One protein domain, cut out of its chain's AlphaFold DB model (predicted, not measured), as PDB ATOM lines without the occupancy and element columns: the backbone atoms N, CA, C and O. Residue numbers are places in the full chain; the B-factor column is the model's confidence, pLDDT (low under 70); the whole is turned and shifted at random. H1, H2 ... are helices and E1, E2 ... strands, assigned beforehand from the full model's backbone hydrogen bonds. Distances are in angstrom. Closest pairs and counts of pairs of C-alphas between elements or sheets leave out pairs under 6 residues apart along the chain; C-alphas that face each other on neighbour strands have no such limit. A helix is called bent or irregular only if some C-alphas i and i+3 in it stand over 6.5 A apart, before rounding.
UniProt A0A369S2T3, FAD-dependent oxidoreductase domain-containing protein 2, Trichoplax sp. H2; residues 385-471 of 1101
ATOM      1  N   TRP A 385      40.916  35.818 -12.029       85.81
ATOM      2  CA  TRP A 385      40.071  36.527 -11.058       85.81
ATOM      3  C   TRP A 385      39.712  37.950 -11.535       85.81
ATOM      4  O   TRP A 385      40.603  38.670 -12.010       85.81
ATOM      5  N   PRO A 386      38.447  38.400 -11.411       85.25
ATOM      6  CA  PRO A 386      38.034  39.741 -11.826       85.25
ATOM      7  C   PRO A 386      38.844  40.853 -11.144       85.25
ATOM      8  O   PRO A 386      39.037  40.834  -9.928       85.25
ATOM      9  N   ALA A 387      39.312  41.830 -11.926       86.69
ATOM     10  CA  ALA A 387      40.107  42.949 -11.426       86.69
ATOM     11  C   ALA A 387      39.810  44.250 -12.193       86.69
ATOM     12  O   ALA A 387      39.802  44.256 -13.424       86.69
ATOM     13  N   VAL A 388      39.620  45.359 -11.473       86.06
ATOM     14  CA  VAL A 388      39.330  46.691 -12.043       86.06
ATOM     15  C   VAL A 388      40.545  47.608 -11.876       86.06
ATOM     16  O   VAL A 388      41.201  47.576 -10.840       86.06
ATOM     17  N   THR A 389      40.893  48.419 -12.883       86.06
ATOM     18  CA  THR A 389      42.111  49.259 -12.845       86.06
ATOM     19  C   THR A 389      41.790  50.740 -12.622       86.06
ATOM     20  O   THR A 389      41.100  51.347 -13.434       86.06
ATOM     21  N   PHE A 390      42.368  51.347 -11.582       83.56
ATOM     22  CA  PHE A 390      42.102  52.729 -11.156       83.56
ATOM     23  C   PHE A 390      43.353  53.630 -11.169       83.56
ATOM     24  O   PHE A 390      44.492  53.157 -11.100       83.56
ATOM     25  N   ARG A 391      43.131  54.954 -11.210       82.69
ATOM     26  CA  ARG A 391      44.109  56.006 -10.837       82.69
ATOM     27  C   ARG A 391      43.819  56.500  -9.407       82.69
ATOM     28  O   ARG A 391      42.730  56.238  -8.916       82.69
ATOM     29  N   VAL A 392      44.748  57.227  -8.763       75.81
ATOM     30  CA  VAL A 392      44.656  57.660  -7.336       75.81
ATOM     31  C   VAL A 392      43.263  58.137  -6.912       75.81
ATOM     32  O   VAL A 392      42.709  57.568  -5.980       75.81
ATOM     33  N   ASN A 393      42.684  59.130  -7.593       69.50
ATOM     34  CA  ASN A 393      41.410  59.721  -7.166       69.50
ATOM     35  C   ASN A 393      40.269  58.689  -7.243       69.50
ATOM     36  O   ASN A 393      39.667  58.359  -6.228       69.50
ATOM     37  N   ALA A 394      40.080  58.081  -8.419       79.69
ATOM     38  CA  ALA A 394      39.055  57.061  -8.645       79.69
ATOM     39  C   ALA A 394      39.239  55.800  -7.775       79.69
ATOM     40  O   ALA A 394      38.264  55.115  -7.475       79.69
ATOM     41  N   LEU A 395      40.472  55.495  -7.340       82.19
ATOM     42  CA  LEU A 395      40.705  54.463  -6.333       82.19
ATOM     43  C   LEU A 395      40.088  54.867  -4.994       82.19
ATOM     44  O   LEU A 395      39.436  54.031  -4.385       82.19
ATOM     45  N   ILE A 396      40.314  56.090  -4.508       77.19
ATOM     46  CA  ILE A 396      39.809  56.519  -3.195       77.19
ATOM     47  C   ILE A 396      38.280  56.467  -3.179       77.19
ATOM     48  O   ILE A 396      37.711  55.900  -2.246       77.19
ATOM     49  N   ASP A 397      37.623  56.946  -4.236       74.81
ATOM     50  CA  ASP A 397      36.164  56.881  -4.369       74.81
ATOM     51  C   ASP A 397      35.659  55.431  -4.361       74.81
ATOM     52  O   ASP A 397      34.720  55.095  -3.634       74.81
ATOM     53  N   HIS A 398      36.318  54.531  -5.096       83.12
ATOM     54  CA  HIS A 398      35.966  53.111  -5.115       83.12
ATOM     55  C   HIS A 398      36.289  52.390  -3.788       83.12
ATOM     56  O   HIS A 398      35.489  51.583  -3.325       83.12
ATOM     57  N   VAL A 399      37.388  52.726  -3.105       81.31
ATOM     58  CA  VAL A 399      37.725  52.231  -1.755       81.31
ATOM     59  C   VAL A 399      36.671  52.673  -0.746       81.31
ATOM     60  O   VAL A 399      36.169  51.845   0.008       81.31
ATOM     61  N   ILE A 400      36.281  53.951  -0.754       71.50
ATOM     62  CA  ILE A 400      35.188  54.482   0.072       71.50
ATOM     63  C   ILE A 400      33.878  53.764  -0.261       71.50
ATOM     64  O   ILE A 400      33.155  53.370   0.656       71.50
ATOM     65  N   THR A 401      33.596  53.525  -1.539       74.19
ATOM     66  CA  THR A 401      32.415  52.777  -1.986       74.19
ATOM     67  C   THR A 401      32.430  51.361  -1.410       74.19
ATOM     68  O   THR A 401      31.507  50.996  -0.687       74.19
ATOM     69  N   ARG A 402      33.514  50.595  -1.587       81.25
ATOM     70  CA  ARG A 402      33.670  49.238  -1.038       81.25
ATOM     71  C   ARG A 402      33.605  49.216   0.493       81.25
ATOM     72  O   ARG A 402      32.827  48.445   1.037       81.25
ATOM     73  N   ILE A 403      34.260  50.128   1.218       74.12
ATOM     74  CA  ILE A 403      34.111  50.246   2.688       74.12
ATOM     75  C   ILE A 403      32.636  50.368   3.097       74.12
ATOM     76  O   ILE A 403      32.214  49.766   4.085       74.12
ATOM     77  N   ASN A 404      31.852  51.162   2.363       58.78
ATOM     78  CA  ASN A 404      30.476  51.503   2.725       58.78
ATOM     79  C   ASN A 404      29.403  50.646   2.017       58.78
ATOM     80  O   ASN A 404      28.235  50.782   2.365       58.78
ATOM     81  N   GLN A 405      29.770  49.747   1.093       70.88
ATOM     82  CA  GLN A 405      28.831  48.924   0.311       70.88
ATOM     83  C   GLN A 405      29.235  47.442   0.174       70.88
ATOM     84  O   GLN A 405      28.348  46.598   0.095       70.88
ATOM     85  N   ALA A 406      30.530  47.093   0.210       71.31
ATOM     86  CA  ALA A 406      31.003  45.714   0.047       71.31
ATOM     87  C   ALA A 406      30.432  44.801   1.136       71.31
ATOM     88  O   ALA A 406      30.791  44.894   2.313       71.31
ATOM     89  N   SER A 407      29.528  43.919   0.732       70.31
ATOM     90  CA  SER A 407      28.802  43.022   1.624       70.31
ATOM     91  C   SER A 407      29.558  41.704   1.843       70.31
ATOM     92  O   SER A 407      29.542  41.187   2.960       70.31
ATOM     93  N   GLY A 408      30.329  41.231   0.855       71.94
ATOM     94  CA  GLY A 408      31.161  40.027   0.976       71.94
ATOM     95  C   GLY A 408      32.232  40.133   2.057       71.94
ATOM     96  O   GLY A 408      32.286  39.298   2.958       71.94
ATOM     97  N   LEU A 409      33.012  41.216   2.040       76.12
ATOM     98  CA  LEU A 409      33.997  41.504   3.090       76.12
ATOM     99  C   LEU A 409      33.378  41.674   4.473       76.12
ATOM    100  O   LEU A 409      33.981  41.322   5.485       76.12
ATOM    101  N   TYR A 410      32.199  42.292   4.506       70.12
ATOM    102  CA  TYR A 410      31.527  42.624   5.747       70.12
ATOM    103  C   TYR A 410      31.036  41.361   6.446       70.12
ATOM    104  O   TYR A 410      31.219  41.225   7.654       70.12
ATOM    105  N   GLN A 411      30.484  40.406   5.695       75.75
ATOM    106  CA  GLN A 411      30.023  39.138   6.252       75.75
ATOM    107  C   GLN A 411      31.185  38.165   6.493       75.75
ATOM    108  O   GLN A 411      31.339  37.701   7.623       75.75
ATOM    109  N   MET A 412      32.071  37.956   5.513       82.00
ATOM    110  CA  MET A 412      33.194  37.006   5.582       82.00
ATOM    111  C   MET A 412      34.504  37.615   6.120       82.00
ATOM    112  O   MET A 412      35.582  37.470   5.544       82.00
ATOM    113  N   PHE A 413      34.415  38.283   7.268       79.06
ATOM    114  CA  PHE A 413      35.564  38.807   8.019       79.06
ATOM    115  C   PHE A 413      36.690  37.789   8.222       79.06
ATOM    116  O   PHE A 413      36.425  36.603   8.387       79.06
ATOM    117  N   ASP A 414      37.941  38.247   8.234       74.69
ATOM    118  CA  ASP A 414      39.142  37.401   8.377       74.69
ATOM    119  C   ASP A 414      39.270  36.237   7.359       74.69
ATOM    120  O   ASP A 414      40.214  35.456   7.442       74.69
ATOM    121  N   SER A 415      38.348  36.124   6.389       80.69
ATOM    122  CA  SER A 415      38.229  35.003   5.445       80.69
ATOM    123  C   SER A 415      38.114  35.439   3.985       80.69
ATOM    124  O   SER A 415      38.662  34.741   3.142       80.69
ATOM    125  N   LEU A 416      37.516  36.596   3.676       84.56
ATOM    126  CA  LEU A 416      37.606  37.293   2.383       84.56
ATOM    127  C   LEU A 416      38.174  38.712   2.585       84.56
ATOM    128  O   LEU A 416      37.843  39.374   3.573       84.56
ATOM    129  N   ILE A 417      38.997  39.197   1.649       86.81
ATOM    130  CA  ILE A 417      39.526  40.575   1.624       86.81
ATOM    131  C   ILE A 417      39.480  41.182   0.216       86.81
ATOM    132  O   ILE A 417      39.508  40.458  -0.777       86.81
ATOM    133  N   ASP A 418      39.466  42.513   0.128       89.56
ATOM    134  CA  ASP A 418      39.729  43.213  -1.130       89.56
ATOM    135  C   ASP A 418      41.217  43.599  -1.186       89.56
ATOM    136  O   ASP A 418      41.780  44.142  -0.222       89.56
ATOM    137  N   VAL A 419      41.857  43.320  -2.324       85.00
ATOM    138  CA  VAL A 419      43.296  43.528  -2.543       85.00
ATOM    139  C   VAL A 419      43.510  44.641  -3.564       85.00
ATOM    140  O   VAL A 419      43.165  44.503  -4.738       85.00
ATOM    141  N   ILE A 420      44.118  45.744  -3.124       88.81
ATOM    142  CA  ILE A 420      44.396  46.919  -3.957       88.81
ATOM    143  C   ILE A 420      45.857  46.864  -4.407       88.81
ATOM    144  O   ILE A 420      46.721  47.513  -3.820       88.81
ATOM    145  N   LEU A 421      46.144  46.064  -5.433       83.75
ATOM    146  CA  LEU A 421      47.478  45.897  -6.013       83.75
ATOM    147  C   LEU A 421      48.004  47.234  -6.552       83.75
ATOM    148  O   LEU A 421      47.543  47.734  -7.581       83.75
ATOM    149  N   ILE A 422      49.003  47.812  -5.890       82.56
ATOM    150  CA  ILE A 422      49.693  49.012  -6.366       82.56
ATOM    151  C   ILE A 422      50.595  48.582  -7.531       82.56
ATOM    152  O   ILE A 422      51.421  47.681  -7.375       82.56
ATOM    153  N   GLN A 423      50.446  49.204  -8.706       75.25
ATOM    154  CA  GLN A 423      51.156  48.780  -9.920       75.25
ATOM    155  C   GLN A 423      52.288  49.727 -10.327       75.25
ATOM    156  O   GLN A 423      53.466  49.399 -10.201       75.25
ATOM    157  N   LYS A 424      51.950  50.921 -10.816       68.94
ATOM    158  CA  LYS A 424      52.916  51.967 -11.208       68.94
ATOM    159  C   LYS A 424      52.489  53.301 -10.586       68.94
ATOM    160  O   LYS A 424      51.471  53.360  -9.899       68.94
ATOM    161  N   ARG A 425      53.275  54.371 -10.768       63.22
ATOM    162  CA  ARG A 425      52.959  55.704 -10.211       63.22
ATOM    163  C   ARG A 425      51.532  56.094 -10.645       63.22
ATOM    164  O   ARG A 425      51.243  56.142 -11.836       63.22
ATOM    165  N   ASN A 426      50.644  56.270  -9.671       67.62
ATOM    166  CA  ASN A 426      49.207  56.522  -9.833       67.62
ATOM    167  C   ASN A 426      48.400  55.480 -10.653       67.62
ATOM    168  O   ASN A 426      47.414  55.858 -11.287       67.62
ATOM    169  N   ARG A 427      48.751  54.182 -10.617       80.00
ATOM    170  CA  ARG A 427      47.888  53.077 -11.105       80.00
ATOM    171  C   ARG A 427      47.791  51.920 -10.108       80.00
ATOM    172  O   ARG A 427      48.811  51.469  -9.588       80.00
ATOM    173  N   PHE A 428      46.576  51.405  -9.935       85.56
ATOM    174  CA  PHE A 428      46.226  50.326  -9.007       85.56
ATOM    175  C   PHE A 428      45.270  49.334  -9.677       85.56
ATOM    176  O   PHE A 428      44.473  49.746 -10.519       85.56
ATOM    177  N   GLN A 429      45.307  48.061  -9.283       86.88
ATOM    178  CA  GLN A 429      44.282  47.068  -9.610       86.88
ATOM    179  C   GLN A 429      43.538  46.639  -8.348       86.88
ATOM    180  O   GLN A 429      44.159  46.308  -7.344       86.88
ATOM    181  N   TYR A 430      42.213  46.660  -8.406       88.19
ATOM    182  CA  TYR A 430      41.319  46.269  -7.327       88.19
ATOM    183  C   TYR A 430      40.792  44.862  -7.598       88.19
ATOM    184  O   TYR A 430      40.151  44.644  -8.629       88.19
ATOM    185  N   LEU A 431      41.078  43.922  -6.701       88.56
ATOM    186  CA  LEU A 431      40.538  42.564  -6.717       88.56
ATOM    187  C   LEU A 431      39.528  42.455  -5.575       88.56
ATOM    188  O   LEU A 431      39.885  42.685  -4.419       88.56
ATOM    189  N   GLU A 432      38.286  42.100  -5.895       88.75
ATOM    190  CA  GLU A 432      37.220  41.986  -4.898       88.75
ATOM    191  C   GLU A 432      37.116  40.577  -4.303       88.75
ATOM    192  O   GLU A 432      37.142  39.586  -5.042       88.75
ATOM    193  N   GLU A 433      36.867  40.500  -2.993       85.12
ATOM    194  CA  GLU A 433      36.395  39.306  -2.271       85.12
ATOM    195  C   GLU A 433      37.304  38.074  -2.412       85.12
ATOM    196  O   GLU A 433      36.835  36.939  -2.483       85.12
ATOM    197  N   VAL A 434      38.619  38.293  -2.444       84.56
ATOM    198  CA  VAL A 434      39.637  37.236  -2.502       84.56
ATOM    199  C   VAL A 434      39.706  36.511  -1.153       84.56
ATOM    200  O   VAL A 434      39.912  37.174  -0.131       84.56
ATOM    201  N   PRO A 435      39.590  35.171  -1.097       85.44
ATOM    202  CA  PRO A 435      39.771  34.446   0.150       85.44
ATOM    203  C   PRO A 435      41.171  34.617   0.746       85.44
ATOM    204  O   PRO A 435      42.177  34.518   0.047       85.44
ATOM    205  N   VAL A 436      41.246  34.806   2.065       78.75
ATOM    206  CA  VAL A 436      42.500  34.967   2.825       78.75
ATOM    207  C   VAL A 436      43.429  33.767   2.637       78.75
ATOM    208  O   VAL A 436      44.643  33.942   2.567       78.75
ATOM    209  N   GLY A 437      42.865  32.566   2.472       69.31
ATOM    210  CA  GLY A 437      43.614  31.348   2.151       69.31
ATOM    211  C   GLY A 437      44.322  31.366   0.789       69.31
ATOM    212  O   GLY A 437      45.263  30.603   0.612       69.31
ATOM    213  N   LEU A 438      43.931  32.244  -0.146       75.12
ATOM    214  CA  LEU A 438      44.622  32.420  -1.431       75.12
ATOM    215  C   LEU A 438      45.759  33.451  -1.366       75.12
ATOM    216  O   LEU A 438      46.563  33.502  -2.288       75.12
ATOM    217  N   LEU A 439      45.861  34.273  -0.311       71.12
ATOM    218  CA  LEU A 439      46.879  35.332  -0.233       71.12
ATOM    219  C   LEU A 439      48.339  34.841  -0.299       71.12
ATOM    220  O   LEU A 439      49.135  35.555  -0.909       71.12
ATOM    221  N   PRO A 440      48.723  33.673   0.262       63.38
ATOM    222  CA  PRO A 440      50.080  33.143   0.103       63.38
ATOM    223  C   PRO A 440      50.432  32.814  -1.356       63.38
ATOM    224  O   PRO A 440      51.555  33.064  -1.782       63.38
ATOM    225  N   ASN A 441      49.456  32.330  -2.133       64.00
ATOM    226  CA  ASN A 441      49.622  31.867  -3.516       64.00
ATOM    227  C   ASN A 441      48.835  32.760  -4.498       64.00
ATOM    228  O   ASN A 441      48.256  32.279  -5.476       64.00
ATOM    229  N   LEU A 442      48.765  34.070  -4.222       74.50
ATOM    230  CA  LEU A 442      47.805  34.958  -4.886       74.50
ATOM    231  C   LEU A 442      47.979  34.983  -6.410       74.50
ATOM    232  O   LEU A 442      46.984  34.965  -7.132       74.50
ATOM    233  N   GLU A 443      49.216  34.997  -6.909       70.06
ATOM    234  CA  GLU A 443      49.471  35.056  -8.354       70.06
ATOM    235  C   GLU A 443      49.049  33.766  -9.076       70.06
ATOM    236  O   GLU A 443      48.416  33.829 -10.130       70.06
ATOM    237  N   GLU A 444      49.339  32.609  -8.476       66.00
ATOM    238  CA  GLU A 444      49.044  31.268  -8.999       66.00
ATOM    239  C   GLU A 444      47.535  30.980  -9.037       66.00
ATOM    240  O   GLU A 444      47.018  30.455 -10.023       66.00
ATOM    241  N   LEU A 445      46.814  31.353  -7.976       66.00
ATOM    242  CA  LEU A 445      45.401  31.005  -7.789       66.00
ATOM    243  C   LEU A 445      44.424  32.096  -8.263       66.00
ATOM    244  O   LEU A 445      43.213  31.887  -8.213       66.00
ATOM    245  N   THR A 446      44.922  33.242  -8.746       72.62
ATOM    246  CA  THR A 446      44.088  34.306  -9.349       72.62
ATOM    247  C   THR A 446      44.517  34.753 -10.749       72.62
ATOM    248  O   THR A 446      43.739  35.428 -11.426       72.62
ATOM    249  N   GLY A 447      45.733  34.418 -11.196       74.12
ATOM    250  CA  GLY A 447      46.280  34.869 -12.480       74.12
ATOM    251  C   GLY A 447      46.653  36.362 -12.523       74.12
ATOM    252  O   GLY A 447      46.665  36.963 -13.601       74.12
ATOM    253  N   ARG A 448      46.917  37.003 -11.373       79.31
ATOM    254  CA  ARG A 448      47.214  38.448 -11.254       79.31
ATOM    255  C   ARG A 448      48.554  38.701 -10.556       79.31
ATOM    256  O   ARG A 448      48.785  38.168  -9.479       79.31
ATOM    257  N   LYS A 449      49.408  39.556 -11.138       68.56
ATOM    258  CA  LYS A 449      50.748  39.877 -10.604       68.56
ATOM    259  C   LYS A 449      50.780  41.108  -9.687       68.56
ATOM    260  O   LYS A 449      50.136  42.123  -9.974       68.56
ATOM    261  N   ILE A 450      51.580  41.036  -8.626       72.69
ATOM    262  CA  ILE A 450      51.818  42.068  -7.604       72.69
ATOM    263  C   ILE A 450      53.064  42.896  -7.985       72.69
ATOM    264  O   ILE A 450      53.995  42.365  -8.581       72.69
ATOM    265  N   ILE A 451      53.104  44.208  -7.683       65.06
ATOM    266  CA  ILE A 451      54.241  45.072  -8.094       65.06
ATOM    267  C   ILE A 451      54.767  46.009  -6.991       65.06
ATOM    268  O   ILE A 451      55.977  46.109  -6.810       65.06
ATOM    269  N   ARG A 452      53.907  46.738  -6.261       62.41
ATOM    270  CA  ARG A 452      54.332  47.763  -5.275       62.41
ATOM    271  C   ARG A 452      53.649  47.638  -3.907       62.41
ATOM    272  O   ARG A 452      53.439  48.637  -3.224       62.41
ATOM    273  N   GLY A 453      53.289  46.418  -3.516       68.31
ATOM    274  CA  GLY A 453      52.460  46.162  -2.337       68.31
ATOM    275  C   GLY A 453      50.983  46.477  -2.588       68.31
ATOM    276  O   GLY A 453      50.556  46.634  -3.736       68.31
ATOM    277  N   PHE A 454      50.190  46.525  -1.519       67.69
ATOM    278  CA  PHE A 454      48.745  46.710  -1.606       67.69
ATOM    279  C   PHE A 454      48.167  47.402  -0.375       67.69
ATOM    280  O   PHE A 454      48.629  47.195   0.744       67.69
ATOM    281  N   ILE A 455      47.114  48.194  -0.585       78.75
ATOM    282  CA  ILE A 455      46.198  48.538   0.506       78.75
ATOM    283  C   ILE A 455      45.273  47.329   0.675       78.75
ATOM    284  O   ILE A 455      44.686  46.846  -0.294       78.75
ATOM    285  N   THR A 456      45.139  46.819   1.895       83.00
ATOM    286  CA  THR A 456      44.034  45.915   2.218       83.00
ATOM    287  C   THR A 456      42.812  46.730   2.592       83.00
ATOM    288  O   THR A 456      42.905  47.580   3.477       83.00
ATOM    289  N   LEU A 457      41.659  46.393   2.024       83.25
ATOM    290  CA  LEU A 457      40.408  46.559   2.747       83.25
ATOM    291  C   LEU A 457      40.021  45.179   3.279       83.25
ATOM    292  O   LEU A 457      39.687  44.275   2.518       83.25
ATOM    293  N   HIS A 458      40.091  45.012   4.597       82.31
ATOM    294  CA  HIS A 458      39.594  43.817   5.264       82.31
ATOM    295  C   HIS A 458      38.835  44.186   6.530       82.31
ATOM    296  O   HIS A 458      39.175  45.155   7.206       82.31
ATOM    297  N   TYR A 459      37.826  43.393   6.874       78.81
ATOM    298  CA  TYR A 459      37.202  43.464   8.188       78.81
ATOM    299  C   TYR A 459      37.787  42.384   9.103       78.81
ATOM    300  O   TYR A 459      37.958  41.234   8.692       78.81
ATOM    301  N   LYS A 460      38.097  42.760  10.347       70.06
ATOM    302  CA  LYS A 460      38.633  41.871  11.393       70.06
ATOM    303  C   LYS A 460      38.051  42.222  12.764       70.06
ATOM    304  O   LYS A 460      37.512  43.310  12.966       70.06
ATOM    305  N   TYR A 461      38.221  41.291  13.699       72.44
ATOM    306  CA  TYR A 461      38.168  41.523  15.146       72.44
ATOM    307  C   TYR A 461      39.595  41.443  15.726       72.44
ATOM    308  O   TYR A 461      40.538  41.054  15.034       72.44
ATOM    309  N   GLY A 462      39.777  41.826  16.991       63.22
ATOM    310  CA  GLY A 462      41.104  41.865  17.627       63.22
ATOM    311  C   GLY A 462      41.635  40.506  18.106       63.22
ATOM    312  O   GLY A 462      40.928  39.500  18.128       63.22
ATOM    313  N   LYS A 463      42.900  40.483  18.563       56.25
ATOM    314  CA  LYS A 463      43.548  39.266  19.093       56.25
ATOM    315  C   LYS A 463      42.735  38.603  20.222       56.25
ATOM    316  O   LYS A 463      42.250  39.281  21.141       56.25
ATOM    317  N   ASN A 464      42.703  37.270  20.164       53.44
ATOM    318  CA  ASN A 464      41.958  36.330  21.014       53.44
ATOM    319  C   ASN A 464      40.432  36.315  20.783       53.44
ATOM    320  O   ASN A 464      39.684  35.915  21.666       53.44
ATOM    321  N   PHE A 465      39.967  36.724  19.599       54.72
ATOM    322  CA  PHE A 465      38.584  36.524  19.154       54.72
ATOM    323  C   PHE A 465      38.108  35.063  19.323       54.72
ATOM    324  O   PHE A 465      38.869  34.129  19.078       54.72
ATOM    325  N   SER A 466      36.837  34.871  19.693       55.75
ATOM    326  CA  SER A 466      36.147  33.579  19.906       55.75
ATOM    327  C   SER A 466      36.639  32.659  21.038       55.75
ATOM    328  O   SER A 466      35.996  31.637  21.299       55.75
ATOM    329  N   ASN A 467      37.713  33.014  21.751       57.53
ATOM    330  CA  ASN A 467      38.178  32.239  22.902       57.53
ATOM    331  C   ASN A 467      37.166  32.275  24.069       57.53
ATOM    332  O   ASN A 467      36.425  33.249  24.226       57.53
ATOM    333  N   PRO A 468      37.159  31.248  24.942       49.75
ATOM    334  CA  PRO A 468      36.547  31.360  26.261       49.75
ATOM    335  C   PRO A 468      37.115  32.554  27.043       49.75
ATOM    336  O   PRO A 468      38.291  32.895  26.910       49.75
ATOM    337  N   ASP A 469      36.264  33.169  27.863       51.53
ATOM    338  CA  ASP A 469      36.634  34.125  28.919       51.53
ATOM    339  C   ASP A 469      37.317  35.429  28.473       51.53
ATOM    340  O   ASP A 469      37.719  36.253  29.296       51.53
ATOM    341  N   THR A 470      37.348  35.711  27.168       54.59
ATOM    342  CA  THR A 470      37.626  37.061  26.676       54.59
ATOM    343  C   THR A 470      36.393  37.949  26.827       54.59
ATOM    344  O   THR A 470      35.519  37.956  25.962       54.59
ATOM    345  N   ASP A 471      36.343  38.740  27.902       53.69
ATOM    346  CA  ASP A 471      35.461  39.909  27.982       53.69
ATOM    347  C   ASP A 471      35.719  40.826  26.779       53.69
ATOM    348  O   ASP A 471      36.837  41.298  26.568       53.69
TER     349      ASP A 471
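Overview. This is residues 385 to 471 of the 1101 residues of the protein "FAD-dependent oxidoreductase domain-containing protein 2" of Trichoplax sp. H2 (UniProt A0A369S2T3). A twisted sheet of four strands makes the middle layer of a small body, with H1 and the short H2 over one face and H3 over the other. Residues 462 to 471 stick out from this body as a tail and make the length of the whole. The printed part has 87 residues, with three named helices and four named strands in the order E1 H1 H2 E2 E3 H3 E4; the sheet's order is E1 E3 E2 E4, all antiparallel, and the class is mixed, helices and strands. It is only just compact, close to loose, with a radius of gyration of the C-alphas of 14.3 A, and its outline is elongated, spanning 47 by 29 by 19 A.

Along the chain. Begin with the sheet: find C-alpha 387 at (40.107, 42.949, -11.426), where E1, residues 387 to 390, begins. E2, residues 416 to 424, runs 25.2 A, and E3, residues 427 to 435, runs 23.2 A and bends by 60 degrees at residue 432. E4, residues 454 to 460, runs 17.2 A and ends at C-alpha 460, (38.633, 41.871, 11.393). Find C-alpha 392 at (44.656, 57.660, -7.336); from there H1, residues 392 to 405, runs 19.6 A. H2 is residues 407 to 411, 6.2 A long, and H3 is residues 436 to 446, 12.3 A long; H3 is irregular, with C-alphas 440 and 443 8.7 A apart.

Arrangement. Look first at the hairpin E2 and E3, antiparallel, with N 421 and O 429 2.8 A apart. Edge strand E1 is antiparallel to E3, with N 390 and O 428 at 2.9 A; edge strand E4 is antiparallel to E2, with N 418 and O 457 at 3.0 A. H1 is on the sheet at a height of 9.0 A, over E3 and E2, along the strands at 1 degree to E2 on the local plane; its closest C-alphas to E3 are those of Val 392 and Arg 427, 6.8 A apart. H2 is on the same face at a height of 7.6 A, and only just over E2, on which 3 of its 5 C-alphas fall. H3 is on the opposite face at a height of 7.8 A, over E3 and slantwise to it at 59 degrees on the local plane, only just short of across. These are three layers, helices on both faces of a sheet. E1, H1 H2, E2 and E3, H3, E4 are split strand-helix-strand units, two strands running the same way with another strand between them, each with a right-handed crossover. In H1 and H2 every O i to N i+4 pair is within hydrogen-bond range; in H3, 3 of 7 are, and 3 of 8 O i to N i+3 pairs.

Size, cuts and confidence. The two C-alphas farthest apart are those of Arg 425 and Asp 469, 47.6 A. Without residues 462 to 471, which stand free, the body spans 32 by 29 by 20 A. The printed part has no cut and no long link. Mean pLDDT of the printed part is 74.5; look for values under 70 at 25 residues, among them 451 to 454 and 462 to 471.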